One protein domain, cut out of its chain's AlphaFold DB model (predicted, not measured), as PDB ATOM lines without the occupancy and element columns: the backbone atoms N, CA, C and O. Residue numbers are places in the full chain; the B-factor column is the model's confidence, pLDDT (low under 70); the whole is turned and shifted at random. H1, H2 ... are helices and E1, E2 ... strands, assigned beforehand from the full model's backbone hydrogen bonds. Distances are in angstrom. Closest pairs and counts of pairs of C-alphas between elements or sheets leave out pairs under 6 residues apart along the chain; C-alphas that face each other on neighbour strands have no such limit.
ATOM      1  N   ALA A   5       1.272  46.590  89.734       69.00
ATOM      2  CA  ALA A   5       0.804  47.334  88.560       69.00
ATOM      3  C   ALA A   5      -0.187  46.561  87.651       69.00
ATOM      4  O   ALA A   5      -1.195  47.153  87.263       69.00
ATOM      5  N   PRO A   6       0.045  45.279  87.290       75.19
ATOM      6  CA  PRO A   6      -0.851  44.567  86.373       75.19
ATOM      7  C   PRO A   6      -2.309  44.429  86.864       75.19
ATOM      8  O   PRO A   6      -3.203  44.769  86.086       75.19
ATOM      9  N   PRO A   7      -2.588  44.045  88.128       82.06
ATOM     10  CA  PRO A   7      -3.958  43.896  88.626       82.06
ATOM     11  C   PRO A   7      -4.763  45.189  88.576       82.06
ATOM     12  O   PRO A   7      -5.970  45.167  88.347       82.06
ATOM     13  N   ILE A   8      -4.100  46.333  88.766       84.38
ATOM     14  CA  ILE A   8      -4.749  47.645  88.715       84.38
ATOM     15  C   ILE A   8      -5.227  47.941  87.288       84.38
ATOM     16  O   ILE A   8      -6.356  48.398  87.099       84.38
ATOM     17  N   TYR A   9      -4.404  47.645  86.278       85.38
ATOM     18  CA  TYR A   9      -4.793  47.818  84.876       85.38
ATOM     19  C   TYR A   9      -5.895  46.849  84.450       85.38
ATOM     20  O   TYR A   9      -6.811  47.239  83.726       85.38
ATOM     21  N   GLU A  10      -5.858  45.608  84.931       86.06
ATOM     22  CA  GLU A  10      -6.935  44.644  84.695       86.06
ATOM     23  C   GLU A  10      -8.244  45.087  85.350       86.06
ATOM     24  O   GLU A  10      -9.282  45.096  84.690       86.06
ATOM     25  N   ALA A  11      -8.200  45.562  86.597       86.38
ATOM     26  CA  ALA A  11      -9.370  46.117  87.267       86.38
ATOM     27  C   ALA A  11      -9.962  47.299  86.480       86.38
ATOM     28  O   ALA A  11     -11.176  47.355  86.274       86.38
ATOM     29  N   ALA A  12      -9.124  48.208  85.970       87.44
ATOM     30  CA  ALA A  12      -9.573  49.314  85.123       87.44
ATOM     31  C   ALA A  12     -10.280  48.826  83.842       87.44
ATOM     32  O   ALA A  12     -11.321  49.376  83.460       87.44
ATOM     33  N   ASN A  13      -9.774  47.765  83.207       88.69
ATOM     34  CA  ASN A  13     -10.431  47.132  82.061       88.69
ATOM     35  C   ASN A  13     -11.776  46.502  82.452       88.69
ATOM     36  O   ASN A  13     -12.756  46.666  81.723       88.69
ATOM     37  N   PHE A  14     -11.862  45.843  83.613       88.75
ATOM     38  CA  PHE A  14     -13.114  45.264  84.111       88.75
ATOM     39  C   PHE A  14     -14.172  46.346  84.323       88.75
ATOM     40  O   PHE A  14     -15.289  46.212  83.825       88.75
ATOM     41  N   PHE A  15     -13.815  47.458  84.974       86.56
ATOM     42  CA  PHE A  15     -14.714  48.602  85.144       86.56
ATOM     43  C   PHE A  15     -15.126  49.228  83.811       86.56
ATOM     44  O   PHE A  15     -16.288  49.601  83.643       86.56
ATOM     45  N   THR A  16     -14.198  49.321  82.857       87.12
ATOM     46  CA  THR A  16     -14.482  49.847  81.517       87.12
ATOM     47  C   THR A  16     -15.509  48.977  80.798       87.12
ATOM     48  O   THR A  16     -16.521  49.498  80.332       87.12
ATOM     49  N   LEU A  17     -15.319  47.654  80.783       86.44
ATOM     50  CA  LEU A  17     -16.294  46.733  80.199       86.44
ATOM     51  C   LEU A  17     -17.631  46.763  80.948       86.44
ATOM     52  O   LEU A  17     -18.681  46.769  80.314       86.44
ATOM     53  N   GLY A  18     -17.613  46.851  82.279       84.44
ATOM     54  CA  GLY A  18     -18.821  47.030  83.081       84.44
ATOM     55  C   GLY A  18     -19.627  48.251  82.637       84.44
ATOM     56  O   GLY A  18     -20.819  48.143  82.377       84.44
ATOM     57  N   ARG A  19     -18.980  49.409  82.459       83.50
ATOM     58  CA  ARG A  19     -19.651  50.628  81.975       83.50
ATOM     59  C   ARG A  19     -20.183  50.494  80.549       83.50
ATOM     60  O   ARG A  19     -21.284  50.959  80.279       83.50
ATOM     61  N   ILE A  20     -19.446  49.827  79.664       84.38
ATOM     62  CA  ILE A  20     -19.914  49.518  78.305       84.38
ATOM     63  C   ILE A  20     -21.196  48.675  78.347       84.38
ATOM     64  O   ILE A  20     -22.158  48.971  77.642       84.38
ATOM     65  N   LEU A  21     -21.227  47.649  79.200       82.31
ATOM     66  CA  LEU A  21     -22.391  46.781  79.356       82.31
ATOM     67  C   LEU A  21     -23.589  47.531  79.965       82.31
ATOM     68  O   LEU A  21     -24.724  47.229  79.609       82.31
ATOM     69  N   TYR A  22     -23.356  48.510  80.850       77.44
ATOM     70  CA  TYR A  22     -24.414  49.402  81.347       77.44
ATOM     71  C   TYR A  22     -24.979  50.311  80.249       77.44
ATOM     72  O   TYR A  22     -26.177  50.571  80.243       77.44
ATOM     73  N   TYR A  23     -24.137  50.760  79.316       76.25
ATOM     74  CA  TYR A  23     -24.557  51.630  78.218       76.25
ATOM     75  C   TYR A  23     -25.370  50.889  77.144       76.25
ATOM     76  O   TYR A  23     -26.320  51.455  76.610       76.25
ATOM     77  N   VAL A  24     -25.049  49.621  76.848       78.50
ATOM     78  CA  VAL A  24     -25.804  48.788  75.886       78.50
ATOM     79  C   VAL A  24     -26.285  47.485  76.544       78.50
ATOM     80  O   VAL A  24     -25.721  46.407  76.316       78.50
ATOM     81  N   PRO A  25     -27.356  47.539  77.351       72.38
ATOM     82  CA  PRO A  25     -27.803  46.380  78.120       72.38
ATOM     83  C   PRO A  25     -28.466  45.284  77.277       72.38
ATOM     84  O   PRO A  25     -28.368  44.106  77.618       72.38
ATOM     85  N   TYR A  26     -29.094  45.634  76.151       67.88
ATOM     86  CA  TYR A  26     -29.887  44.710  75.322       67.88
ATOM     87  C   TYR A  26     -29.086  43.537  74.735       67.88
ATOM     88  O   TYR A  26     -29.639  42.476  74.440       67.88
ATOM     89  N   HIS A  27     -27.773  43.709  74.586       74.12
ATOM     90  CA  HIS A  27     -26.875  42.700  74.023       74.12
ATOM     91  C   HIS A  27     -25.842  42.172  75.020       74.12
ATOM     92  O   HIS A  27     -25.033  41.309  74.660       74.12
ATOM     93  N   ALA A  28     -25.905  42.617  76.279       71.75
ATOM     94  CA  ALA A  28     -25.029  42.160  77.346       71.75
ATOM     95  C   ALA A  28     -25.232  40.650  77.605       71.75
ATOM     96  O   ALA A  28     -26.342  40.211  77.917       71.75
ATOM     97  N   PRO A  29     -24.189  39.804  77.468       66.31
ATOM     98  CA  PRO A  29     -24.302  38.376  77.762       66.31
ATOM     99  C   PRO A  29     -24.459  38.103  79.261       66.31
ATOM    100  O   PRO A  29     -25.070  37.106  79.638       66.31
ATOM    101  N   MET A  30     -23.922  38.992  80.096       69.00
ATOM    102  CA  MET A  30     -23.955  38.925  81.549       69.00
ATOM    103  C   MET A  30     -24.266  40.313  82.108       69.00
ATOM    104  O   MET A  30     -23.915  41.322  81.497       69.00
ATOM    105  N   HIS A  31     -24.910  40.356  83.276       71.12
ATOM    106  CA  HIS A  31     -25.204  41.610  83.958       71.12
ATOM    107  C   HIS A  31     -23.917  42.435  84.189       71.12
ATOM    108  O   HIS A  31     -22.939  41.888  84.713       71.12
ATOM    109  N   PRO A  32     -23.923  43.744  83.881       70.25
ATOM    110  CA  PRO A  32     -22.735  44.598  83.934       70.25
ATOM    111  C   PRO A  32     -22.018  44.588  85.292       70.25
ATOM    112  O   PRO A  32     -20.803  44.409  85.363       70.25
ATOM    113  N   GLY A  33     -22.779  44.705  86.387       69.75
ATOM    114  CA  GLY A  33     -22.229  44.680  87.744       69.75
ATOM    115  C   GLY A  33     -21.618  43.329  88.124       69.75
ATOM    116  O   GLY A  33     -20.653  43.288  88.880       69.75
ATOM    117  N   ARG A  34     -22.123  42.227  87.549       76.00
ATOM    118  CA  ARG A  34     -21.634  40.870  87.843       76.00
ATOM    119  C   ARG A  34     -20.304  40.608  87.165       76.00
ATOM    120  O   ARG A  34     -19.426  40.030  87.787       76.00
ATOM    121  N   VAL A  35     -20.120  41.078  85.932       81.06
ATOM    122  CA  VAL A  35     -18.834  40.958  85.227       81.06
ATOM    123  C   VAL A  35     -17.720  41.574  86.073       81.06
ATOM    124  O   VAL A  35     -16.732  40.907  86.370       81.06
ATOM    125  N   VAL A  36     -17.915  42.806  86.548       83.75
ATOM    126  CA  VAL A  36     -16.904  43.505  87.352       83.75
ATOM    127  C   VAL A  36     -16.599  42.758  88.648       83.75
ATOM    128  O   VAL A  36     -15.433  42.483  88.917       83.75
ATOM    129  N   THR A  37     -17.614  42.393  89.440       83.44
ATOM    130  CA  THR A  37     -17.387  41.724  90.734       83.44
ATOM    131  C   THR A  37     -16.757  40.342  90.575       83.44
ATOM    132  O   THR A  37     -15.896  39.973  91.368       83.44
ATOM    133  N   THR A  38     -17.137  39.598  89.535       84.25
ATOM    134  CA  THR A  38     -16.607  38.256  89.251       84.25
ATOM    135  C   THR A  38     -15.137  38.309  88.889       84.25
ATOM    136  O   THR A  38     -14.319  37.656  89.529       84.25
ATOM    137  N   PHE A  39     -14.790  39.093  87.865       87.06
ATOM    138  CA  PHE A  39     -13.416  39.155  87.386       87.06
ATOM    139  C   PHE A  39     -12.505  39.848  88.401       87.06
ATOM    140  O   PHE A  39     -11.386  39.388  88.600       87.06
ATOM    141  N   ALA A  40     -12.990  40.862  89.129       86.88
ATOM    142  CA  ALA A  40     -12.237  41.454  90.235       86.88
ATOM    143  C   ALA A  40     -12.021  40.465  91.395       86.88
ATOM    144  O   ALA A  40     -10.931  40.417  91.957       86.88
ATOM    145  N   GLY A  41     -13.025  39.651  91.739       87.25
ATOM    146  CA  GLY A  41     -12.905  38.620  92.773       87.25
ATOM    147  C   GLY A  41     -11.930  37.508  92.384       87.25
ATOM    148  O   GLY A  41     -11.052  37.157  93.169       87.25
ATOM    149  N   LEU A  42     -12.030  37.001  91.151       89.06
ATOM    150  CA  LEU A  42     -11.072  36.037  90.600       89.06
ATOM    151  C   LEU A  42      -9.655  36.615  90.583       89.06
ATOM    152  O   LEU A  42      -8.712  35.941  90.992       89.06
ATOM    153  N   GLN A  43      -9.514  37.884  90.196       89.62
ATOM    154  CA  GLN A  43      -8.225  38.562  90.186       89.62
ATOM    155  C   GLN A  43      -7.649  38.738  91.594       89.62
ATOM    156  O   GLN A  43      -6.458  38.531  91.799       89.62
ATOM    157  N   ALA A  44      -8.478  39.032  92.596       89.06
ATOM    158  CA  ALA A  44      -8.031  39.088  93.987       89.06
ATOM    159  C   ALA A  44      -7.502  37.731  94.491       89.06
ATOM    160  O   ALA A  44      -6.531  37.695  95.246       89.06
ATOM    161  N   ILE A  45      -8.097  36.613  94.056       90.31
ATOM    162  CA  ILE A  45      -7.615  35.260  94.383       90.31
ATOM    163  C   ILE A  45      -6.257  34.995  93.720       90.31
ATOM    164  O   ILE A  45      -5.337  34.510  94.382       90.31
ATOM    165  N   VAL A  46      -6.113  35.346  92.439       90.94
ATOM    166  CA  VAL A  46      -4.836  35.254  91.711       90.94
ATOM    167  C   VAL A  46      -3.751  36.056  92.432       90.94
ATOM    168  O   VAL A  46      -2.665  35.536  92.690       90.94
ATOM    169  N   GLU A  47      -4.062  37.282  92.852       89.75
ATOM    170  CA  GLU A  47      -3.115  38.136  93.568       89.75
ATOM    171  C   GLU A  47      -2.775  37.626  94.968       89.75
ATOM    172  O   GLU A  47      -1.631  37.747  95.413       89.75
ATOM    173  N   ALA A  48      -3.715  36.968  95.647       90.75
ATOM    174  CA  ALA A  48      -3.417  36.275  96.892       90.75
ATOM    175  C   ALA A  48      -2.398  35.144  96.667       90.75
ATOM    176  O   ALA A  48      -1.465  35.003  97.464       90.75
ATOM    177  N   PHE A  49      -2.520  34.371  95.583       91.25
ATOM    178  CA  PHE A  49      -1.528  33.352  95.227       91.25
ATOM    179  C   PHE A  49      -0.181  33.967  94.839       91.25
ATOM    180  O   PHE A  49       0.844  33.489  95.324       91.25
ATOM    181  N   ASN A  50      -0.167  35.056  94.064       89.38
ATOM    182  CA  ASN A  50       1.061  35.776  93.713       89.38
ATOM    183  C   ASN A  50       1.791  36.317  94.952       89.38
ATOM    184  O   ASN A  50       2.995  36.110  95.104       89.38
ATOM    185  N   GLY A  51       1.073  36.955  95.882       87.94
ATOM    186  CA  GLY A  51       1.655  37.491  97.115       87.94
ATOM    187  C   GLY A  51       2.187  36.403  98.053       87.94
ATOM    188  O   GLY A  51       3.308  36.497  98.567       87.94
ATOM    189  N   ASN A  52       1.420  35.326  98.248       89.88
ATOM    190  CA  ASN A  52       1.837  34.211  99.104       89.88
ATOM    191  C   ASN A  52       2.971  33.390  98.478       89.88
ATOM    192  O   ASN A  52       3.909  33.008  99.175       89.88
ATOM    193  N   GLY A  53       2.912  33.126  97.173       88.00
ATOM    194  CA  GLY A  53       3.962  32.411  96.455       88.00
ATOM    195  C   GLY A  53       5.257  33.218  96.392       88.00
ATOM    196  O   GLY A  53       6.321  32.709  96.742       88.00
ATOM    197  N   GLY A  54       5.160  34.507  96.053       86.50
ATOM    198  CA  GLY A  54       6.304  35.414  95.953       86.50
ATOM    199  C   GLY A  54       7.044  35.594  97.277       86.50
ATOM    200  O   GLY A  54       8.270  35.526  97.307       86.50
ATOM    201  N   SER A  55       6.316  35.754  98.387       87.44
ATOM    202  CA  SER A  55       6.935  35.880  99.716       87.44
ATOM    203  C   SER A  55       7.665  34.610 100.165       87.44
ATOM    204  O   SER A  55       8.713  34.704 100.801       87.44
ATOM    205  N   ARG A  56       7.157  33.423  99.804       85.81
ATOM    206  CA  ARG A  56       7.798  32.135 100.120       85.81
ATOM    207  C   ARG A  56       9.057  31.891  99.300       85.81
ATOM    208  O   ARG A  56      10.053  31.459  99.864       85.81
ATOM    209  N   VAL A  57       9.033  32.194  98.002       84.50
ATOM    210  CA  VAL A  57      10.215  32.034  97.136       84.50
ATOM    211  C   VAL A  57      11.309  33.047  97.487       84.50
ATOM    212  O   VAL A  57      12.487  32.716  97.432       84.50
ATOM    213  N   ALA A  58      10.939  34.263  97.895       83.81
ATOM    214  CA  ALA A  58      11.906  35.291  98.281       83.81
ATOM    215  C   ALA A  58      12.593  35.025  99.633       83.81
ATOM    216  O   ALA A  58      13.628  35.625  99.921       83.81
ATOM    217  N   ASN A  59      12.026  34.162 100.480       85.50
ATOM    218  CA  ASN A  59      12.556  33.905 101.811       85.50
ATOM    219  C   ASN A  59      13.500  32.692 101.808       85.50
ATOM    220  O   ASN A  59      13.084  31.546 101.988       85.50
ATOM    221  N   SER A  60      14.795  32.973 101.662       78.25
ATOM    222  CA  SER A  60      15.871  31.975 101.647       78.25
ATOM    223  C   SER A  60      16.081  31.241 102.978       78.25
ATOM    224  O   SER A  60      16.854  30.292 103.017       78.25
ATOM    225  N   ALA A  61      15.426  31.669 104.066       80.31
ATOM    226  CA  ALA A  61      15.483  30.998 105.366       80.31
ATOM    227  C   ALA A  61      14.430  29.883 105.524       80.31
ATOM    228  O   ALA A  61      14.477  29.140 106.503       80.31
ATOM    229  N   LEU A  62      13.465  29.781 104.602       80.50
ATOM    230  CA  LEU A  62      12.469  28.707 104.598       80.50
ATOM    231  C   LEU A  62      13.056  27.417 104.026       80.50
ATOM    232  O   LEU A  62      13.956  27.451 103.188       80.50
ATOM    233  N   ASP A  63      12.490  26.287 104.447       86.44
ATOM    234  CA  ASP A  63      12.878  24.977 103.934       86.44
ATOM    235  C   ASP A  63      12.618  24.850 102.422       86.44
ATOM    236  O   ASP A  63      11.697  25.466 101.871       86.44
ATOM    237  N   SER A  64      13.414  24.003 101.767       81.88
ATOM    238  CA  SER A  64      13.308  23.683 100.338       81.88
ATOM    239  C   SER A  64      11.875  23.318  99.925       81.88
ATOM    240  O   SER A  64      11.360  23.847  98.939       81.88
ATOM    241  N   GLN A  65      11.164  22.542 100.752       84.75
ATOM    242  CA  GLN A  65       9.772  22.170 100.504       84.75
ATOM    243  C   GLN A  65       8.830  23.387 100.480       84.75
ATOM    244  O   GLN A  65       7.896  23.454  99.679       84.75
ATOM    245  N   GLN A  66       9.050  24.373 101.352       83.94
ATOM    246  CA  GLN A  66       8.212  25.572 101.419       83.94
ATOM    247  C   GLN A  66       8.468  26.522 100.247       83.94
ATOM    248  O   GLN A  66       7.531  27.189  99.792       83.94
ATOM    249  N   GLN A  67       9.702  26.564  99.743       84.19
ATOM    250  CA  GLN A  67      10.048  27.303  98.531       84.19
ATOM    251  C   GLN A  67       9.416  26.663  97.290       84.19
ATOM    252  O   GLN A  67       8.863  27.380  96.454       84.19
ATOM    253  N   ASP A  68       9.393  25.331  97.202       86.00
ATOM    254  CA  ASP A  68       8.745  24.617  96.096       86.00
ATOM    255  C   ASP A  68       7.227  24.821  96.078       86.00
ATOM    256  O   ASP A  68       6.645  25.062  95.016       86.00
ATOM    257  N   ILE A  69       6.581  24.842  97.251       88.38
ATOM    258  CA  ILE A  69       5.174  25.255  97.371       88.38
ATOM    259  C   ILE A  69       4.991  26.691  96.856       88.38
ATOM    260  O   ILE A  69       4.033  26.972  96.137       88.38
ATOM    261  N   GLY A  70       5.914  27.601  97.183       87.38
ATOM    262  CA  GLY A  70       5.893  28.977  96.682       87.38
ATOM    263  C   GLY A  70       5.960  29.056  95.152       87.38
ATOM    264  O   GLY A  70       5.146  29.748  94.536       87.38
ATOM    265  N   LYS A  71       6.864  28.292  94.528       86.44
ATOM    266  CA  LYS A  71       6.978  28.188  93.062       86.44
ATOM    267  C   LYS A  71       5.704  27.620  92.434       86.44
ATOM    268  O   LYS A  71       5.232  28.136  91.422       86.44
ATOM    269  N   ALA A  72       5.118  26.585  93.038       88.75
ATOM    270  CA  ALA A  72       3.867  25.993  92.566       88.75
ATOM    271  C   ALA A  72       2.692  26.986  92.626       88.75
ATOM    272  O   ALA A  72       1.901  27.058  91.682       88.75
ATOM    273  N   LEU A  73       2.602  27.792  93.691       90.38
ATOM    274  CA  LEU A  73       1.592  28.848  93.821       90.38
ATOM    275  C   LEU A  73       1.731  29.909  92.725       90.38
ATOM    276  O   LEU A  73       0.730  30.269  92.110       90.38
ATOM    277  N   LEU A  74       2.955  30.359  92.430       89.25
ATOM    278  CA  LEU A  74       3.213  31.345  91.372       89.25
ATOM    279  C   LEU A  74       2.847  30.810  89.984       89.25
ATOM    280  O   LEU A  74       2.148  31.480  89.228       89.25
ATOM    281  N   LYS A  75       3.233  29.568  89.667       88.69
ATOM    282  CA  LYS A  75       2.832  28.911  88.409       88.69
ATOM    283  C   LYS A  75       1.312  28.798  88.282       88.69
ATOM    284  O   LYS A  75       0.756  29.087  87.225       88.69
ATOM    285  N   THR A  76       0.644  28.408  89.367       90.81
ATOM    286  CA  THR A  76      -0.820  28.288  89.408       90.81
ATOM    287  C   THR A  76      -1.491  29.645  89.191       90.81
ATOM    288  O   THR A  76      -2.435  29.732  88.409       90.81
ATOM    289  N   ALA A  77      -0.984  30.708  89.824       91.06
ATOM    290  CA  ALA A  77      -1.497  32.065  89.657       91.06
ATOM    291  C   ALA A  77      -1.395  32.538  88.199       91.06
ATOM    292  O   ALA A  77      -2.382  33.014  87.646       91.06
ATOM    293  N   LEU A  78      -0.244  32.329  87.552       90.19
ATOM    294  CA  LEU A  78      -0.015  32.722  86.156       90.19
ATOM    295  C   LEU A  78      -0.957  32.006  85.178       90.19
ATOM    296  O   LEU A  78      -1.550  32.646  84.308       90.19
ATOM    297  N   ILE A  79      -1.147  30.691  85.345       91.19
ATOM    298  CA  ILE A  79      -2.095  29.923  84.523       91.19
ATOM    299  C   ILE A  79      -3.521  30.434  84.738       91.19
ATOM    300  O   ILE A  79      -4.242  30.680  83.769       91.19
ATOM    301  N   LEU A  80      -3.931  30.607  85.998       91.25
ATOM    302  CA  LEU A  80      -5.272  31.079  86.322       91.25
ATOM    303  C   LEU A  80      -5.520  32.476  85.739       91.25
ATOM    304  O   LEU A  80      -6.585  32.715  85.176       91.25
ATOM    305  N   GLN A  81      -4.522  33.359  85.779       91.75
ATOM    306  CA  GLN A  81      -4.611  34.692  85.197       91.75
ATOM    307  C   GLN A  81      -4.803  34.659  83.677       91.75
ATOM    308  O   GLN A  81      -5.664  35.369  83.158       91.75
ATOM    309  N   LEU A  82      -4.073  33.797  82.955       91.25
ATOM    310  CA  LEU A  82      -4.269  33.609  81.511       91.25
ATOM    311  C   LEU A  82      -5.677  33.102  81.180       91.25
ATOM    312  O   LEU A  82      -6.302  33.594  80.240       91.25
ATOM    313  N   VAL A  83      -6.200  32.157  81.967       91.88
ATOM    314  CA  VAL A  83      -7.567  31.642  81.796       91.88
ATOM    315  C   VAL A  83      -8.597  32.741  82.060       91.88
ATOM    316  O   VAL A  83      -9.492  32.950  81.241       91.88
ATOM    317  N   CYS A  84      -8.464  33.480  83.164       90.19
ATOM    318  CA  CYS A  84      -9.355  34.588  83.500       90.19
ATOM    319  C   CYS A  84      -9.346  35.673  82.416       90.19
ATOM    320  O   CYS A  84     -10.413  36.113  81.989       90.19
ATOM    321  N   MET A  85      -8.166  36.053  81.924       89.81
ATOM    322  CA  MET A  85      -8.022  37.017  80.835       89.81
ATOM    323  C   MET A  85      -8.657  36.504  79.537       89.81
ATOM    324  O   MET A  85      -9.416  37.229  78.896       89.81
ATOM    325  N   GLY A  86      -8.432  35.238  79.173       90.88
ATOM    326  CA  GLY A  86      -9.067  34.617  78.008       90.88
ATOM    327  C   GLY A  86     -10.597  34.636  78.092       90.88
ATOM    328  O   GLY A  86     -11.266  35.042  77.141       90.88
ATOM    329  N   CYS A  87     -11.156  34.281  79.252       90.38
ATOM    330  CA  CYS A  87     -12.593  34.368  79.518       90.38
ATOM    331  C   CYS A  87     -13.118  35.809  79.424       90.38
ATOM    332  O   CYS A  87     -14.196  36.036  78.871       90.38
ATOM    333  N   PHE A  88     -12.364  36.786  79.933       89.81
ATOM    334  CA  PHE A  88     -12.726  38.200  79.863       89.81
ATOM    335  C   PHE A  88     -12.781  38.704  78.415       89.81
ATOM    336  O   PHE A  88     -13.787  39.286  77.999       89.81
ATOM    337  N   VAL A  89     -11.745  38.417  77.616       91.00
ATOM    338  CA  VAL A  89     -11.715  38.771  76.189       91.00
ATOM    339  C   VAL A  89     -12.840  38.066  75.432       91.00
ATOM    340  O   VAL A  89     -13.523  38.702  74.636       91.00
ATOM    341  N   ALA A  90     -13.104  36.786  75.710       90.19
ATOM    342  CA  ALA A  90     -14.206  36.055  75.084       90.19
ATOM    343  C   ALA A  90     -15.578  36.684  75.388       90.19
ATOM    344  O   ALA A  90     -16.427  36.778  74.495       90.19
ATOM    345  N   LEU A  91     -15.798  37.156  76.622       88.94
ATOM    346  CA  LEU A  91     -17.022  37.863  77.005       88.94
ATOM    347  C   LEU A  91     -17.158  39.185  76.244       88.94
ATOM    348  O   LEU A  91     -18.216  39.441  75.664       88.94
ATOM    349  N   ALA A  92     -16.090  39.988  76.200       88.88
ATOM    350  CA  ALA A  92     -16.063  41.245  75.455       88.88
ATOM    351  C   ALA A  92     -16.337  41.021  73.957       88.88
ATOM    352  O   ALA A  92     -17.210  41.670  73.387       88.88
ATOM    353  N   SER A  93     -15.674  40.043  73.331       89.50
ATOM    354  CA  SER A  93     -15.870  39.687  71.914       89.50
ATOM    355  C   SER A  93     -17.272  39.166  71.616       89.50
ATOM    356  O   SER A  93     -17.852  39.493  70.582       89.50
ATOM    357  N   THR A  94     -17.867  38.399  72.533       88.44
ATOM    358  CA  THR A  94     -19.261  37.951  72.393       88.44
ATOM    359  C   THR A  94     -20.225  39.136  72.434       88.44
ATOM    360  O   THR A  94     -21.187  39.178  71.665       88.44
ATOM    361  N   PHE A  95     -19.974  40.101  73.320       87.81
ATOM    362  CA  PHE A  95     -20.752  41.331  73.402       87.81
ATOM    363  C   PHE A  95     -20.616  42.179  72.128       87.81
ATOM    364  O   PHE A  95     -21.637  42.563  71.552       87.81
ATOM    365  N   GLU A  96     -19.392  42.407  71.636       88.81
ATOM    366  CA  GLU A  96     -19.152  43.155  70.395       88.81
ATOM    367  C   GLU A  96     -19.859  42.494  69.205       88.81
ATOM    368  O   GLU A  96     -20.577  43.163  68.464       88.81
ATOM    369  N   TYR A  97     -19.732  41.171  69.058       87.00
ATOM    370  CA  TYR A  97     -20.383  40.425  67.981       87.00
ATOM    371  C   TYR A  97     -21.912  40.577  68.003       87.00
ATOM    372  O   TYR A  97     -22.538  40.768  66.957       87.00
ATOM    373  N   ARG A  98     -22.530  40.536  69.193       85.75
ATOM    374  CA  ARG A  98     -23.979  40.747  69.343       85.75
ATOM    375  C   ARG A  98     -24.392  42.170  68.973       85.75
ATOM    376  O   ARG A  98     -25.375  42.323  68.252       85.75
ATOM    377  N   CYS A  99     -23.629  43.178  69.395       83.81
ATOM    378  CA  CYS A  99     -23.899  44.576  69.049       83.81
ATOM    379  C   CYS A  99     -23.717  44.835  67.547       83.81
ATOM    380  O   CYS A  99     -24.539  45.508  66.932       83.81
ATOM    381  N   HIS A 100     -22.689  44.242  66.931       85.69
ATOM    382  CA  HIS A 100     -22.450  44.336  65.492       85.69
ATOM    383  C   HIS A 100     -23.592  43.719  64.687       85.69
ATOM    384  O   HIS A 100     -24.065  44.317  63.725       85.69
ATOM    385  N   LYS A 101     -24.075  42.539  65.094       84.56
ATOM    386  CA  LYS A 101     -25.213  41.883  64.437       84.56
ATOM    387  C   LYS A 101     -26.502  42.710  64.535       84.56
ATOM    388  O   LYS A 101     -27.322  42.643  63.626       84.56
ATOM    389  N   ALA A 102     -26.671  43.469  65.613       80.12
ATOM    390  CA  ALA A 102     -27.827  44.335  65.825       80.12
ATOM    391  C   ALA A 102     -27.694  45.730  65.187       80.12
ATOM    392  O   ALA A 102     -28.655  46.488  65.202       80.12
ATOM    393  N   GLY A 103     -26.526  46.087  64.638       78.62
ATOM    394  CA  GLY A 103     -26.275  47.427  64.093       78.62
ATOM    395  C   GLY A 103     -26.072  48.521  65.152       78.62
ATOM    396  O   GLY A 103     -26.026  49.696  64.805       78.62
ATOM    397  N   LEU A 104     -25.897  48.155  66.426       74.81
ATOM    398  CA  LEU A 104     -25.835  49.071  67.577       74.81
ATOM    399  C   LEU A 104     -24.392  49.346  68.031       74.81
ATOM    400  O   LEU A 104     -24.047  49.205  69.203       74.81
ATOM    401  N   LEU A 105     -23.517  49.710  67.089       77.38
ATOM    402  CA  LEU A 105     -22.119  50.068  67.362       77.38
ATOM    403  C   LEU A 105     -21.835  51.513  66.928       77.38
ATOM    404  O   LEU A 105     -21.231  51.733  65.871       77.38
ATOM    405  N   PRO A 106     -22.238  52.519  67.732       79.69
ATOM    406  CA  PRO A 106     -21.829  53.892  67.479       79.69
ATOM    407  C   PRO A 106     -20.298  53.998  67.515       79.69
ATOM    408  O   PRO A 106     -19.612  53.249  68.218       79.69
ATOM    409  N   LYS A 107     -19.742  54.948  66.753       80.88
ATOM    410  CA  LYS A 107     -18.283  55.111  66.595       80.88
ATOM    411  C   LYS A 107     -17.560  55.236  67.943       80.88
ATOM    412  O   LYS A 107     -16.546  54.577  68.141       80.88
ATOM    413  N   ASN A 108     -18.148  55.978  68.882       80.81
ATOM    414  CA  ASN A 108     -17.619  56.164  70.234       80.81
ATOM    415  C   ASN A 108     -17.451  54.827  70.971       80.81
ATOM    416  O   ASN A 108     -16.391  54.554  71.527       80.81
ATOM    417  N   LEU A 109     -18.468  53.959  70.924       81.75
ATOM    418  CA  LEU A 109     -18.430  52.651  71.578       81.75
ATOM    419  C   LEU A 109     -17.376  51.736  70.946       81.75
ATOM    420  O   LEU A 109     -16.646  51.040  71.651       81.75
ATOM    421  N   ARG A 110     -17.265  51.769  69.616       85.12
ATOM    422  CA  ARG A 110     -16.256  51.000  68.882       85.12
ATOM    423  C   ARG A 110     -14.835  51.418  69.255       85.12
ATOM    424  O   ARG A 110     -13.970  50.558  69.395       85.12
ATOM    425  N   ASP A 111     -14.590  52.712  69.432       85.62
ATOM    426  CA  ASP A 111     -13.270  53.208  69.823       85.62
ATOM    427  C   ASP A 111     -12.924  52.825  71.268       85.62
ATOM    428  O   ASP A 111     -11.807  52.376  71.522       85.62
ATOM    429  N   VAL A 112     -13.886  52.870  72.197       86.31
ATOM    430  CA  VAL A 112     -13.680  52.375  73.570       86.31
ATOM    431  C   VAL A 112     -13.391  50.872  73.589       86.31
ATOM    432  O   VAL A 112     -12.461  50.440  74.271       86.31
ATOM    433  N   LEU A 113     -14.138  50.070  72.821       87.88
ATOM    434  CA  LEU A 113     -13.888  48.629  72.704       87.88
ATOM    435  C   LEU A 113     -12.498  48.344  72.125       87.88
ATOM    436  O   LEU A 113     -11.792  47.484  72.640       87.88
ATOM    437  N   ARG A 114     -12.048  49.100  71.116       89.19
ATOM    438  CA  ARG A 114     -10.680  48.974  70.582       89.19
ATOM    439  C   ARG A 114      -9.622  49.254  71.642       89.19
ATOM    440  O   ARG A 114      -8.683  48.473  71.761       89.19
ATOM    441  N   VAL A 115      -9.771  50.330  72.415       89.06
ATOM    442  CA  VAL A 115      -8.842  50.655  73.512       89.06
ATOM    443  C   VAL A 115      -8.819  49.528  74.546       89.06
ATOM    444  O   VAL A 115      -7.741  49.109  74.969       89.06
ATOM    445  N   LEU A 116      -9.987  48.981  74.895       90.00
ATOM    446  CA  LEU A 116     -10.100  47.828  75.787       90.00
ATOM    447  C   LEU A 116      -9.356  46.604  75.228       90.00
ATOM    448  O   LEU A 116      -8.565  46.001  75.947       90.00
ATOM    449  N   TYR A 117      -9.546  46.261  73.949       91.06
ATOM    450  CA  TYR A 117      -8.866  45.122  73.322       91.06
ATOM    451  C   TYR A 117      -7.355  45.296  73.254       91.06
ATOM    452  O   TYR A 117      -6.626  44.349  73.544       91.06
ATOM    453  N   VAL A 118      -6.872  46.492  72.906       91.19
ATOM    454  CA  VAL A 118      -5.433  46.781  72.896       91.19
ATOM    455  C   VAL A 118      -4.864  46.653  74.310       91.19
ATOM    456  O   VAL A 118      -3.830  46.015  74.490       91.19
ATOM    457  N   SER A 119      -5.565  47.170  75.324       90.31
ATOM    458  CA  SER A 119      -5.158  47.059  76.732       90.31
ATOM    459  C   SER A 119      -5.089  45.596  77.174       90.31
ATOM    460  O   SER A 119      -4.064  45.140  77.685       90.31
ATOM    461  N   CYS A 120      -6.135  44.812  76.894       90.50
ATOM    462  CA  CYS A 120      -6.153  43.374  77.155       90.50
ATOM    463  C   CYS A 120      -5.023  42.637  76.427       90.50
ATOM    464  O   CYS A 120      -4.386  41.776  77.029       90.50
ATOM    465  N   ALA A 121      -4.731  42.975  75.169       90.75
ATOM    466  CA  ALA A 121      -3.656  42.347  74.405       90.75
ATOM    467  C   ALA A 121      -2.271  42.637  75.004       90.75
ATOM    468  O   ALA A 121      -1.468  41.717  75.143       90.75
ATOM    469  N   LEU A 122      -2.004  43.882  75.416       89.94
ATOM    470  CA  LEU A 122      -0.745  44.268  76.066       89.94
ATOM    471  C   LEU A 122      -0.545  43.537  77.399       89.94
ATOM    472  O   LEU A 122       0.542  43.027  77.671       89.94
ATOM    473  N   ILE A 123      -1.598  43.445  78.217       88.88
ATOM    474  CA  ILE A 123      -1.554  42.714  79.491       88.88
ATOM    475  C   ILE A 123      -1.388  41.208  79.245       88.88
ATOM    476  O   ILE A 123      -0.579  40.570  79.913       88.88
ATOM    477  N   THR A 124      -2.080  40.645  78.252       89.00
ATOM    478  CA  THR A 124      -1.971  39.221  77.892       89.00
ATOM    479  C   THR A 124      -0.572  38.868  77.390       89.00
ATOM    480  O   THR A 124       0.003  37.865  77.794       89.00
ATOM    481  N   ALA A 125       0.016  39.697  76.526       89.25
ATOM    482  CA  ALA A 125       1.376  39.477  76.035       89.25
ATOM    483  C   ALA A 125       2.388  39.442  77.192       89.25
ATOM    484  O   ALA A 125       3.252  38.565  77.239       89.25
ATOM    485  N   ARG A 126       2.224  40.340  78.170       87.50
ATOM    486  CA  ARG A 126       3.014  40.351  79.401       87.50
ATOM    487  C   ARG A 126       2.829  39.069  80.220       87.50
ATOM    488  O   ARG A 126       3.816  38.457  80.622       87.50
ATOM    489  N   THR A 127       1.591  38.649  80.486       88.50
ATOM    490  CA  THR A 127       1.330  37.440  81.288       88.50
ATOM    491  C   THR A 127       1.833  36.175  80.596       88.50
ATOM    492  O   THR A 127       2.345  35.285  81.275       88.50
ATOM    493  N   ILE A 128       1.801  36.113  79.260       88.88
ATOM    494  CA  ILE A 128       2.432  35.035  78.483       88.88
ATOM    495  C   ILE A 128       3.951  35.054  78.680       88.88
ATOM    496  O   ILE A 128       4.516  34.017  79.024       88.88
ATOM    497  N   TYR A 129       4.608  36.210  78.516       85.38
ATOM    498  CA  TYR A 129       6.052  36.345  78.749       85.38
ATOM    499  C   TYR A 129       6.432  35.867  80.159       85.38
ATOM    500  O   TYR A 129       7.321  35.031  80.310       85.38
ATOM    501  N   ARG A 130       5.693  36.314  81.182       84.44
ATOM    502  CA  ARG A 130       5.885  35.895  82.578       84.44
ATOM    503  C   ARG A 130       5.700  34.413  82.803       84.44
ATOM    504  O   ARG A 130       6.456  33.813  83.558       84.44
ATOM    505  N   THR A 131       4.695  33.837  82.161       86.00
ATOM    506  CA  THR A 131       4.455  32.400  82.219       86.00
ATOM    507  C   THR A 131       5.674  31.672  81.663       86.00
ATOM    508  O   THR A 131       6.276  30.874  82.371       86.00
ATOM    509  N   VAL A 132       6.119  32.006  80.451       84.44
ATOM    510  CA  VAL A 132       7.294  31.369  79.834       84.44
ATOM    511  C   VAL A 132       8.553  31.534  80.695       84.44
ATOM    512  O   VAL A 132       9.251  30.550  80.920       84.44
ATOM    513  N   GLU A 133       8.806  32.731  81.228       81.50
ATOM    514  CA  GLU A 133       9.937  33.023  82.123       81.50
ATOM    515  C   GLU A 133       9.940  32.101  83.358       81.50
ATOM    516  O   GLU A 133      10.946  31.456  83.647       81.50
ATOM    517  N   TRP A 134       8.801  31.958  84.043       77.38
ATOM    518  CA  TRP A 134       8.676  31.118  85.242       77.38
ATOM    519  C   TRP A 134       8.728  29.615  84.972       77.38
ATOM    520  O   TRP A 134       9.203  28.844  85.810       77.38
ATOM    521  N   PHE A 135       8.215  29.170  83.826       79.12
ATOM    522  CA  PHE A 135       8.326  27.766  83.433       79.12
ATOM    523  C   PHE A 135       9.762  27.415  83.041       79.12
ATOM    524  O   PHE A 135      10.242  26.348  83.419       79.12
ATOM    525  N   GLN A 136      10.473  28.330  82.382       72.75
ATOM    526  CA  GLN A 136      11.881  28.139  82.059       72.75
ATOM    527  C   GLN A 136      12.783  28.181  83.297       72.75
ATOM    528  O   GLN A 136      13.674  27.346  83.373       72.75
ATOM    529  N   ASP A 137      12.530  29.059  84.281       66.69
ATOM    530  CA  ASP A 137      13.298  29.112  85.544       66.69
ATOM    531  C   ASP A 137      13.328  27.765  86.277       66.69
ATOM    532  O   ASP A 137      14.355  27.343  86.801       66.69
ATOM    533  N   SER A 138      12.217  27.026  86.250       58.88
ATOM    534  CA  SER A 138      12.141  25.732  86.932       58.88
ATOM    535  C   SER A 138      12.978  24.607  86.317       58.88
ATOM    536  O   SER A 138      13.143  23.577  86.965       58.88
ATOM    537  N   GLU A 139      13.505  24.790  85.105       57.38
ATOM    538  CA  GLU A 139      14.394  23.829  84.435       57.38
ATOM    539  C   GLU A 139      15.877  24.242  84.524       57.38
ATOM    540  O   GLU A 139      16.756  23.530  84.032       57.38
ATOM    541  N   ILE A 140      16.183  25.379  85.161       58.69
ATOM    542  CA  ILE A 140      17.541  25.922  85.222       58.69
ATOM    543  C   ILE A 140      18.354  25.223  86.311       58.69
ATOM    544  O   ILE A 140      18.075  25.321  87.505       58.69
ATOM    545  N   ASN A 141      19.451  24.592  85.896       55.03
ATOM    546  CA  ASN A 141      20.544  24.252  86.799       55.03
ATOM    547  C   ASN A 141      21.410  25.499  87.033       55.03
ATOM    548  O   ASN A 141      22.257  25.829  86.206       55.03
ATOM    549  N   TYR A 142      21.251  26.161  88.185       58.25
ATOM    550  CA  TYR A 142      22.058  27.334  88.578       58.25
ATOM    551  C   TYR A 142      23.572  27.045  88.693       58.25
ATOM    552  O   TYR A 142      24.367  27.967  88.861       58.25
ATOM    553  N   LEU A 143      23.972  25.771  88.605       56.75
ATOM    554  CA  LEU A 143      25.356  25.295  88.638       56.75
ATOM    555  C   LEU A 143      26.051  25.313  87.263       56.75
ATOM    556  O   LEU A 143      27.278  25.256  87.231       56.75
ATOM    557  N   ASP A 144      25.316  25.410  86.145       57.59
ATOM    558  CA  ASP A 144      25.905  25.458  84.796       57.59
ATOM    559  C   ASP A 144      25.432  26.695  84.005       57.59
ATOM    560  O   ASP A 144      24.346  26.691  83.409       57.59
ATOM    561  N   PRO A 145      26.249  27.768  83.956       59.75
ATOM    562  CA  PRO A 145      25.911  29.017  83.277       59.75
ATOM    563  C   PRO A 145      25.640  28.898  81.769       59.75
ATOM    564  O   PRO A 145      25.062  29.802  81.155       59.75
ATOM    565  N   ASN A 146      26.039  27.794  81.135       60.59
ATOM    566  CA  ASN A 146      25.814  27.605  79.705       60.59
ATOM    567  C   ASN A 146      24.364  27.228  79.381       60.59
ATOM    568  O   ASN A 146      23.884  27.584  78.300       60.59
ATOM    569  N   THR A 147      23.651  26.631  80.340       60.91
ATOM    570  CA  THR A 147      22.278  26.117  80.196       60.91
ATOM    571  C   THR A 147      21.205  27.181  80.463       60.91
ATOM    572  O   THR A 147      20.021  26.915  80.274       60.91
ATOM    573  N   PHE A 148      21.584  28.409  80.857       61.62
ATOM    574  CA  PHE A 148      20.610  29.488  81.049       61.62
ATOM    575  C   PHE A 148      19.823  29.763  79.751       61.62
ATOM    576  O   PHE A 148      20.442  30.017  78.704       61.62
ATOM    577  N   PRO A 149      18.479  29.781  79.812       61.09
ATOM    578  CA  PRO A 149      17.640  30.209  78.705       61.09
ATOM    579  C   PRO A 149      18.033  31.625  78.245       61.09
ATOM    580  O   PRO A 149      18.398  32.460  79.081       61.09
ATOM    581  N   PRO A 150      17.916  31.951  76.943       63.75
ATOM    582  CA  PRO A 150      18.245  33.281  76.415       63.75
ATOM    583  C   PRO A 150      17.516  34.429  77.129       63.75
ATOM    584  O   PRO A 150      18.061  35.524  77.237       63.75
ATOM    585  N   ILE A 151      16.317  34.153  77.657       64.06
ATOM    586  CA  ILE A 151      15.489  35.090  78.430       64.06
ATOM    587  C   ILE A 151      16.211  35.596  79.687       64.06
ATOM    588  O   ILE A 151      16.142  36.783  79.984       64.06
ATOM    589  N   PHE A 152      16.965  34.737  80.378       62.31
ATOM    590  CA  PHE A 152      17.715  35.115  81.583       62.31
ATOM    591  C   PHE A 152      19.110  35.665  81.277       62.31
ATOM    592  O   PHE A 152      19.683  36.379  82.094       62.31
ATOM    593  N   LYS A 153      19.665  35.367  80.094       64.62
ATOM    594  CA  LYS A 153      20.979  35.887  79.678       64.62
ATOM    595  C   LYS A 153      20.940  37.369  79.309       64.62
ATOM    596  O   LYS A 153      21.991  38.008  79.267       64.62
ATOM    597  N   HIS A 154      19.772  37.908  78.969       67.69
ATOM    598  CA  HIS A 154      19.647  39.221  78.349       67.69
ATOM    599  C   HIS A 154      18.536  40.054  78.997       67.69
ATOM    600  O   HIS A 154      17.352  39.861  78.737       67.69
ATOM    601  N   GLU A 155      18.931  41.064  79.773       72.38
ATOM    602  CA  GLU A 155      18.007  41.961  80.486       72.38
ATOM    603  C   GLU A 155      17.071  42.755  79.558       72.38
ATOM    604  O   GLU A 155      16.017  43.225  79.984       72.38
ATOM    605  N   TRP A 156      17.418  42.910  78.274       77.56
ATOM    606  CA  TRP A 156      16.595  43.668  77.327       77.56
ATOM    607  C   TRP A 156      15.215  43.032  77.095       77.56
ATOM    608  O   TRP A 156      14.253  43.767  76.867       77.56
ATOM    609  N   PHE A 157      15.083  41.701  77.212       73.25
ATOM    610  CA  PHE A 157      13.786  41.025  77.105       73.25
ATOM    611  C   PHE A 157      12.824  41.514  78.190       73.25
ATOM    612  O   PHE A 157      11.680  41.857  77.893       73.25
ATOM    613  N   PHE A 158      13.312  41.657  79.421       75.94
ATOM    614  CA  PHE A 158      12.537  42.224  80.515       75.94
ATOM    615  C   PHE A 158      12.106  43.671  80.211       75.94
ATOM    616  O   PHE A 158      10.927  44.008  80.318       75.94
ATOM    617  N   TRP A 159      13.015  44.539  79.759       79.38
ATOM    618  CA  TRP A 159      12.672  45.939  79.461       79.38
ATOM    619  C   TRP A 159      11.606  46.085  78.365       79.38
ATOM    620  O   TRP A 159      10.710  46.929  78.471       79.38
ATOM    621  N   VAL A 160      11.660  45.248  77.330       81.50
ATOM    622  CA  VAL A 160      10.704  45.295  76.218       81.50
ATOM    623  C   VAL A 160       9.362  44.671  76.607       81.50
ATOM    624  O   VAL A 160       8.322  45.312  76.460       81.50
ATOM    625  N   PHE A 161       9.361  43.445  77.128       78.56
ATOM    626  CA  PHE A 161       8.127  42.682  77.335       78.56
ATOM    627  C   PHE A 161       7.423  42.982  78.664       78.56
ATOM    628  O   PHE A 161       6.209  42.826  78.752       78.56
ATOM    629  N   GLU A 162       8.127  43.471  79.687       79.88
ATOM    630  CA  GLU A 162       7.498  43.878  80.950       79.88
ATOM    631  C   GLU A 162       7.286  45.387  81.025       79.88
ATOM    632  O   GLU A 162       6.151  45.854  81.147       79.88
ATOM    633  N   ALA A 163       8.369  46.165  80.974       80.38
ATOM    634  CA  ALA A 163       8.294  47.593  81.271       80.38
ATOM    635  C   ALA A 163       7.615  48.377  80.140       80.38
ATOM    636  O   ALA A 163       6.692  49.154  80.391       80.38
ATOM    637  N   THR A 164       8.019  48.141  78.891       84.44
ATOM    638  CA  THR A 164       7.517  48.911  77.744       84.44
ATOM    639  C   THR A 164       6.030  48.651  77.494       84.44
ATOM    640  O   THR A 164       5.272  49.606  77.329       84.44
ATOM    641  N   LEU A 165       5.574  47.391  77.557       84.50
ATOM    642  CA  LEU A 165       4.147  47.060  77.405       84.50
ATOM    643  C   LEU A 165       3.273  47.768  78.450       84.50
ATOM    644  O   LEU A 165       2.202  48.279  78.120       84.50
ATOM    645  N   MET A 166       3.738  47.849  79.701       82.94
ATOM    646  CA  MET A 166       2.999  48.532  80.764       82.94
ATOM    647  C   MET A 166       3.008  50.050  80.598       82.94
ATOM    648  O   MET A 166       1.971  50.677  80.804       82.94
ATOM    649  N   VAL A 167       4.129  50.652  80.192       85.06
ATOM    650  CA  VAL A 167       4.203  52.099  79.921       85.06
ATOM    651  C   VAL A 167       3.272  52.481  78.772       85.06
ATOM    652  O   VAL A 167       2.495  53.424  78.915       85.06
ATOM    653  N   ILE A 168       3.277  51.711  77.679       85.94
ATOM    654  CA  ILE A 168       2.370  51.924  76.542       85.94
ATOM    655  C   ILE A 168       0.914  51.828  77.000       85.94
ATOM    656  O   ILE A 168       0.121  52.714  76.684       85.94
ATOM    657  N   ASN A 169       0.564  50.805  77.786       85.06
ATOM    658  CA  ASN A 169      -0.796  50.658  78.298       85.06
ATOM    659  C   ASN A 169      -1.210  51.839  79.192       85.06
ATOM    660  O   ASN A 169      -2.307  52.378  79.061       85.06
ATOM    661  N   SER A 170      -0.300  52.278  80.065       83.88
ATOM    662  CA  SER A 170      -0.510  53.414  80.967       83.88
ATOM    663  C   SER A 170      -0.780  54.698  80.186       83.88
ATOM    664  O   SER A 170      -1.751  55.401  80.454       83.88
ATOM    665  N   TRP A 171       0.065  55.001  79.195       86.38
ATOM    666  CA  TRP A 171      -0.096  56.168  78.329       86.38
ATOM    667  C   TRP A 171      -1.378  56.104  77.514       86.38
ATOM    668  O   TRP A 171      -2.100  57.095  77.442       86.38
ATOM    669  N   MET A 172      -1.695  54.941  76.946       84.19
ATOM    670  CA  MET A 172      -2.917  54.760  76.175       84.19
ATOM    671  C   MET A 172      -4.159  55.032  77.028       84.19
ATOM    672  O   MET A 172      -5.008  55.809  76.606       84.19
ATOM    673  N   LEU A 173      -4.252  54.458  78.232       79.75
ATOM    674  CA  LEU A 173      -5.391  54.675  79.133       79.75
ATOM    675  C   LEU A 173      -5.461  56.111  79.675       79.75
ATOM    676  O   LEU A 173      -6.550  56.599  79.975       79.75
ATOM    677  N   ASN A 174      -4.320  56.795  79.789       83.44
ATOM    678  CA  ASN A 174      -4.269  58.190  80.221       83.44
ATOM    679  C   ASN A 174      -4.752  59.154  79.121       83.44
ATOM    680  O   ASN A 174      -5.535  60.059  79.395       83.44
ATOM    681  N   ILE A 175      -4.333  58.929  77.870       80.62
ATOM    682  CA  ILE A 175      -4.710  59.761  76.715       80.62
ATOM    683  C   ILE A 175      -6.144  59.452  76.265       80.62
ATOM    684  O   ILE A 175      -6.957  60.356  76.057       80.62
ATOM    685  N   LEU A 176      -6.464  58.167  76.112       73.31
ATOM    686  CA  LEU A 176      -7.757  57.666  75.658       73.31
ATOM    687  C   LEU A 176      -8.563  57.193  76.862       73.31
ATOM    688  O   LEU A 176      -8.844  56.007  77.013       73.31
ATOM    689  N   HIS A 177      -8.927  58.136  77.732       74.62
ATOM    690  CA  HIS A 177      -9.689  57.807  78.927       74.62
ATOM    691  C   HIS A 177     -11.082  57.269  78.540       74.62
ATOM    692  O   HIS A 177     -11.906  58.035  78.023       74.62
ATOM    693  N   PRO A 178     -11.393  55.985  78.800       66.69
ATOM    694  CA  PRO A 178     -12.623  55.359  78.310       66.69
ATOM    695  C   PRO A 178     -13.889  56.014  78.880       66.69
ATOM    696  O   PRO A 178     -14.922  56.042  78.218       66.69
ATOM    697  N   SER A 179     -13.808  56.645  80.061       65.44
ATOM    698  CA  SER A 179     -14.929  57.408  80.635       65.44
ATOM    699  C   SER A 179     -15.270  58.693  79.877       65.44
ATOM    700  O   SER A 179     -16.281  59.303  80.197       65.44
ATOM    701  N   ARG A 180     -14.439  59.158  78.936       67.12
ATOM    702  CA  ARG A 180     -14.755  60.346  78.125       67.12
ATOM    703  C   ARG A 180     -15.837  60.057  77.082       67.12
ATOM    704  O   ARG A 180     -16.533  60.968  76.656       67.12
ATOM    705  N   PHE A 181     -15.950  58.798  76.673       64.06
ATOM    706  CA  PHE A 181     -16.839  58.344  75.605       64.06
ATOM    707  C   PHE A 181     -18.085  57.620  76.130       64.06
ATOM    708  O   PHE A 181     -18.904  57.173  75.334       64.06
ATOM    709  N   LEU A 182     -18.209  57.486  77.453       67.44
ATOM    710  CA  LEU A 182     -19.334  56.855  78.136       67.44
ATOM    711  C   LEU A 182     -20.002  57.890  79.054       67.44
ATOM    712  O   LEU A 182     -19.283  58.650  79.712       67.44
ATOM    713  N   PRO A 183     -21.342  57.922  79.139       63.88
ATOM    714  CA  PRO A 183     -22.041  58.839  80.027       63.88
ATOM    715  C   PRO A 183     -21.651  58.596  81.489       63.88
ATOM    716  O   PRO A 183     -21.473  57.464  81.942       63.88
ATOM    717  N   SER A 184     -21.515  59.685  82.252       62.25
ATOM    718  CA  SER A 184     -21.092  59.615  83.657       62.25
ATOM    719  C   SER A 184     -22.163  59.004  84.574       62.25
ATOM    720  O   SER A 184     -21.836  58.550  85.671       62.25
ATOM    721  N   ASN A 185     -23.425  58.984  84.131       65.25
ATOM    722  CA  ASN A 185     -24.549  58.373  84.833       65.25
ATOM    723  C   ASN A 185     -24.802  56.957  84.302       65.25
ATOM    724  O   ASN A 185     -25.168  56.786  83.144       65.25
ATOM    725  N   LEU A 186     -24.708  55.949  85.177       61.22
ATOM    726  CA  LEU A 186     -24.989  54.540  84.841       61.22
ATOM    727  C   LEU A 186     -26.471  54.264  84.516       61.22
ATOM    728  O   LEU A 186     -26.830  53.143  84.166       61.22
ATOM    729  N   LYS A 187     -27.334  55.269  84.683       62.09
ATOM    730  CA  LYS A 187     -28.760  55.220  84.347       62.09
ATOM    731  C   LYS A 187     -29.038  55.516  82.874       62.09
ATOM    732  O   LYS A 187     -30.129  55.207  82.409       62.09
ATOM    733  N   ILE A 188     -28.074  56.096  82.161       65.56
ATOM    734  CA  ILE A 188     -28.208  56.463  80.752       65.56
ATOM    735  C   ILE A 188     -27.789  55.267  79.895       65.56
ATOM    736  O   ILE A 188     -26.654  54.797  80.005       65.56
ATOM    737  N   TYR A 189     -28.697  54.786  79.050       70.19
ATOM    738  CA  TYR A 189     -28.452  53.691  78.115       70.19
ATOM    739  C   TYR A 189     -28.808  54.100  76.683       70.19
ATOM    740  O   TYR A 189     -29.636  54.982  76.456       70.19
ATOM    741  N   LEU A 190     -28.164  53.458  75.709       68.50
ATOM    742  CA  LEU A 190     -28.443  53.662  74.292       68.50
ATOM    743  C   LEU A 190     -29.732  52.925  73.916       68.50
ATOM    744  O   LEU A 190     -29.852  51.719  74.157       68.50
ATOM    745  N   ALA A 191     -30.683  53.637  73.323       65.44
ATOM    746  CA  ALA A 191     -31.919  53.059  72.827       65.44
ATOM    747  C   ALA A 191     -31.666  52.074  71.674       65.44
ATOM    748  O   ALA A 191     -30.601  52.045  71.050       65.44
ATOM    749  N   GLN A 192     -32.681  51.268  71.351       63.91
ATOM    750  CA  GLN A 192     -32.616  50.278  70.265       63.91
ATOM    751  C   GLN A 192     -32.480  50.899  68.864       63.91
ATOM    752  O   GLN A 192     -32.264  50.170  67.899       63.91
ATOM    753  N   ASP A 193     -32.590  52.222  68.741       61.69
ATOM    754  CA  ASP A 193     -32.315  52.960  67.506       61.69
ATOM    755  C   ASP A 193     -30.809  53.218  67.277       61.69
ATOM    756  O   ASP A 193     -30.407  53.605  66.180       61.69
ATOM    757  N   GLY A 194     -29.966  52.989  68.294       60.97
ATOM    758  CA  GLY A 194     -28.518  53.189  68.242       60.97
ATOM    759  C   GLY A 194     -28.062  54.650  68.262       60.97
ATOM    760  O   GLY A 194     -26.874  54.901  68.041       60.97
ATOM    761  N   VAL A 195     -28.970  55.601  68.510       66.69
ATOM    762  CA  VAL A 195     -28.704  57.046  68.422       66.69
ATOM    763  C   VAL A 195     -29.232  57.810  69.636       66.69
ATOM    764  O   VAL A 195     -28.552  58.734  70.085       66.69
ATOM    765  N   THR A 196     -30.402  57.461  70.177       71.69
ATOM    766  CA  THR A 196     -30.967  58.171  71.330       71.69
ATOM    767  C   THR A 196     -30.448  57.601  72.646       71.69
ATOM    768  O   THR A 196     -30.330  56.391  72.834       71.69
ATOM    769  N   GLU A 197     -30.100  58.490  73.572       75.06
ATOM    770  CA  GLU A 197     -29.734  58.132  74.941       75.06
ATOM    771  C   GLU A 197     -30.960  58.327  75.834       75.06
ATOM    772  O   GLU A 197     -31.530  59.417  75.872       75.06
ATOM    773  N   ILE A 198     -31.379  57.275  76.538       71.62
ATOM    774  CA  ILE A 198     -32.557  57.288  77.413       71.62
ATOM    775  C   ILE A 198     -32.086  57.114  78.858       71.62
ATOM    776  O   ILE A 198     -31.234  56.273  79.154       71.62
ATOM    777  N   GLU A 199     -32.636  57.910  79.775       66.94
ATOM    778  CA  GLU A 199     -32.418  57.730  81.209       66.94
ATOM    779  C   GLU A 199     -33.420  56.708  81.768       66.94
ATOM    780  O   GLU A 199     -34.622  56.946  81.818       66.94
ATOM    781  N   GLY A 200     -32.922  55.551  82.201       62.94
ATOM    782  CA  GLY A 200     -33.714  54.547  82.911       62.94
ATOM    783  C   GLY A 200     -33.676  54.720  84.421       62.94
ATOM    784  O   GLY A 200     -32.838  55.426  84.979       62.94
ATOM    785  N   ARG A 201     -34.509  53.953  85.137       55.53
ATOM    786  CA  ARG A 201     -34.450  53.892  86.614       55.53
ATOM    787  C   ARG A 201     -33.129  53.327  87.167       55.53
ATOM    788  O   ARG A 201     -32.869  53.458  88.362       55.53
ATOM    789  N   GLY A 202     -32.258  52.797  86.306       54.34
ATOM    790  CA  GLY A 202     -31.006  52.144  86.675       54.34
ATOM    791  C   GLY A 202     -31.195  50.652  86.946       54.34
ATOM    792  O   GLY A 202     -32.292  50.172  87.216       54.34
ATOM    793  N   PHE A 203     -30.102  49.904  86.841       54.78
ATOM    794  CA  PHE A 203     -30.059  48.470  87.124       54.78
ATOM    795  C   PHE A 203     -29.981  48.233  88.639       54.78
ATOM    796  O   PHE A 203     -28.897  48.272  89.222       54.78
ATOM    797  N   GLU A 204     -31.117  47.974  89.284       53.19
ATOM    798  CA  GLU A 204     -31.150  47.438  90.649       53.19
ATOM    799  C   GLU A 204     -31.154  45.905  90.606       53.19
ATOM    800  O   GLU A 204     -32.182  45.269  90.365       53.19
ATOM    801  N   ASP A 205     -29.998  45.289  90.858       55.59
ATOM    802  CA  ASP A 205     -29.922  43.848  91.103       55.59
ATOM    803  C   ASP A 205     -30.332  43.588  92.565       55.59
ATOM    804  O   ASP A 205     -29.545  43.780  93.491       55.59
ATOM    805  N   LYS A 206     -31.592  43.195  92.803       54.62
ATOM    806  CA  LYS A 206     -32.159  42.965  94.155       54.62
ATOM    807  C   LYS A 206     -31.607  41.713  94.869       54.62
ATOM    808  O   LYS A 206     -32.196  41.253  95.848       54.62
ATOM    809  N   ARG A 207     -30.528  41.096  94.374       56.75
ATOM    810  CA  ARG A 207     -29.966  39.853  94.927       56.75
ATOM    811  C   ARG A 207     -28.977  40.120  96.064       56.75
ATOM    812  O   ARG A 207     -28.235  41.097  96.059       56.75
ATOM    813  N   ASN A 208     -28.925  39.198  97.028       63.31
ATOM    814  CA  ASN A 208     -27.956  39.247  98.122       63.31
ATOM    815  C   ASN A 208     -26.519  39.163  97.581       63.31
ATOM    816  O   ASN A 208     -26.197  38.247  96.825       63.31
ATOM    817  N   ILE A 209     -25.645  40.056  98.058       60.47
ATOM    818  CA  ILE A 209     -24.224  40.177  97.672       60.47
ATOM    819  C   ILE A 209     -23.499  38.820  97.710       60.47
ATOM    820  O   ILE A 209     -22.703  38.511  96.829       60.47
ATOM    821  N   LEU A 210     -23.820  37.970  98.692       57.72
ATOM    822  CA  LEU A 210     -23.195  36.657  98.859       57.72
ATOM    823  C   LEU A 210     -23.541  35.675  97.724       57.72
ATOM    824  O   LEU A 210     -22.677  34.933  97.268       57.72
ATOM    825  N   VAL A 211     -24.781  35.702  97.225       63.06
ATOM    826  CA  VAL A 211     -25.209  34.865  96.089       63.06
ATOM    827  C   VAL A 211     -24.529  35.335  94.805       63.06
ATOM    828  O   VAL A 211     -24.126  34.515  93.989       63.06
ATOM    829  N   THR A 212     -24.324  36.644  94.659       61.31
ATOM    830  CA  THR A 212     -23.604  37.234  93.521       61.31
ATOM    831  C   THR A 212     -22.121  36.849  93.496       61.31
ATOM    832  O   THR A 212     -21.548  36.718  92.419       61.31
ATOM    833  N   ILE A 213     -21.502  36.643  94.664       63.09
ATOM    834  CA  ILE A 213     -20.107  36.190  94.777       63.09
ATOM    835  C   ILE A 213     -19.976  34.692  94.462       63.09
ATOM    836  O   ILE A 213     -19.041  34.301  93.769       63.09
ATOM    837  N   PHE A 214     -20.898  33.857  94.956       59.28
ATOM    838  CA  PHE A 214     -20.819  32.397  94.795       59.28
ATOM    839  C   PHE A 214     -21.375  31.874  93.464       59.28
ATOM    840  O   PHE A 214     -20.921  30.835  92.994       59.28
ATOM    841  N   ASP A 215     -22.316  32.582  92.836       64.62
ATOM    842  CA  ASP A 215     -22.826  32.257  91.500       64.62
ATOM    843  C   ASP A 215     -22.776  33.485  90.574       64.62
ATOM    844  O   ASP A 215     -23.796  34.117  90.270       64.62
ATOM    845  N   PRO A 216     -21.577  33.855  90.105       59.91
ATOM    846  CA  PRO A 216     -21.399  35.011  89.239       59.91
ATOM    847  C   PRO A 216     -22.068  34.871  87.862       59.91
ATOM    848  O   PRO A 216     -22.540  35.867  87.311       59.91
ATOM    849  N   PHE A 217     -22.176  33.644  87.337       57.84
ATOM    850  CA  PHE A 217     -22.723  33.340  86.005       57.84
ATOM    851  C   PHE A 217     -24.236  33.063  85.984       57.84
ATOM    852  O   PHE A 217     -24.809  32.940  84.904       57.84
ATOM    853  N   ASP A 218     -24.897  33.005  87.142       60.47
ATOM    854  CA  ASP A 218     -26.319  32.650  87.283       60.47
ATOM    855  C   ASP A 218     -26.624  31.223  86.846       60.47
ATOM    856  O   ASP A 218     -27.692  30.940  86.302       60.47
TER     857      ASP A 218
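This is residues 5 to 218 of the 247 residues of an uncharacterized protein of Dacryopinax primogenitus (strain DJM 731) (UniProt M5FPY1). Five helices, H1, H2, H3, H4 and H6, form an elongated up-and-down bundle: H1 to H4 pack as a group of four, and H6 packs along H4. A two-strand hairpin, E1 and E2, sits at one end of the bundle by the last residues of H1, a long loop, residues 138 to 149, and short H5 lie at the other end, and short H7 packs on the side of H2. The 214 printed residues hold seven named helices and two named strands, in the order H1 H2 H3 H4 H5 H6 E1 E2 H7, mostly helix, with E1 and E2 antiparallel. The whole is only just loose, close to compact, with a radius of gyration of the C-alphas of 20.5 A and spans of 67 by 38 by 26 A.

H1, residues 5 to 23, and H2, residues 32 to 58, are a helical hairpin; they touch, closest at the C-alphas of Gly 18 and Pro 32, 4.7 A, at a shallow tilt of 7 degrees, opposite ways. H3, residues 64 to 102, makes a hairpin with H2, closest at C-alphas Gly 53 and Gly 70, 3.9 A. H4, residues 107 to 137, makes a hairpin with H3, closest at C-alphas Leu 78 and Thr 131, 6.0 A. H4 touches H1 with residues 109 to 123 alone, closest at C-alphas Asn 13 and Leu 116, 6.3 A. H5, residues 150 to 153, is close to H4 but not clearly touching, with C-alphas Glu 133 and Ile 151 closest at 7.0 A. H6, residues 155 to 175, touches H4, opposite ways at a shallow tilt of 20 degrees, with C-alphas Leu 122 and Leu 165 closest at 5.8 A. E1, residues 188 to 190, and E2, residues 197 to 199, form a hairpin with N 189 and O 198 within hydrogen-bond range, 2.9 A. H7, residues 209 to 214, touches H2 at a steep tilt of 63 degrees, with C-alphas Thr 38 and Ile 213 closest at 6.9 A. Every O i to N i+4 pair is within hydrogen-bond range in H1, H3, H4 and H7, against 22 of 23 in H2 and 14 of 17 in H6; H5 is too short for such a pair.

H1 begins at C-alpha 5, (0.804, 47.334, 88.560), and is 27.7 A long. H2 is 38.6 A, H3 57.5 A, H4 45.1 A and H6 29.1 A long. H7 ends at C-alpha 214, (-20.819, 32.397, 94.795).

The C-alphas farthest apart, of Leu 143 and Thr 196, are 67.5 A apart. The printed part has no cut; the links H4 to H5 and H6 to E1 are long. Mean pLDDT of the printed part is 78.2, and 60 residues are under 70, among them 137 to 154 and 199 to 218.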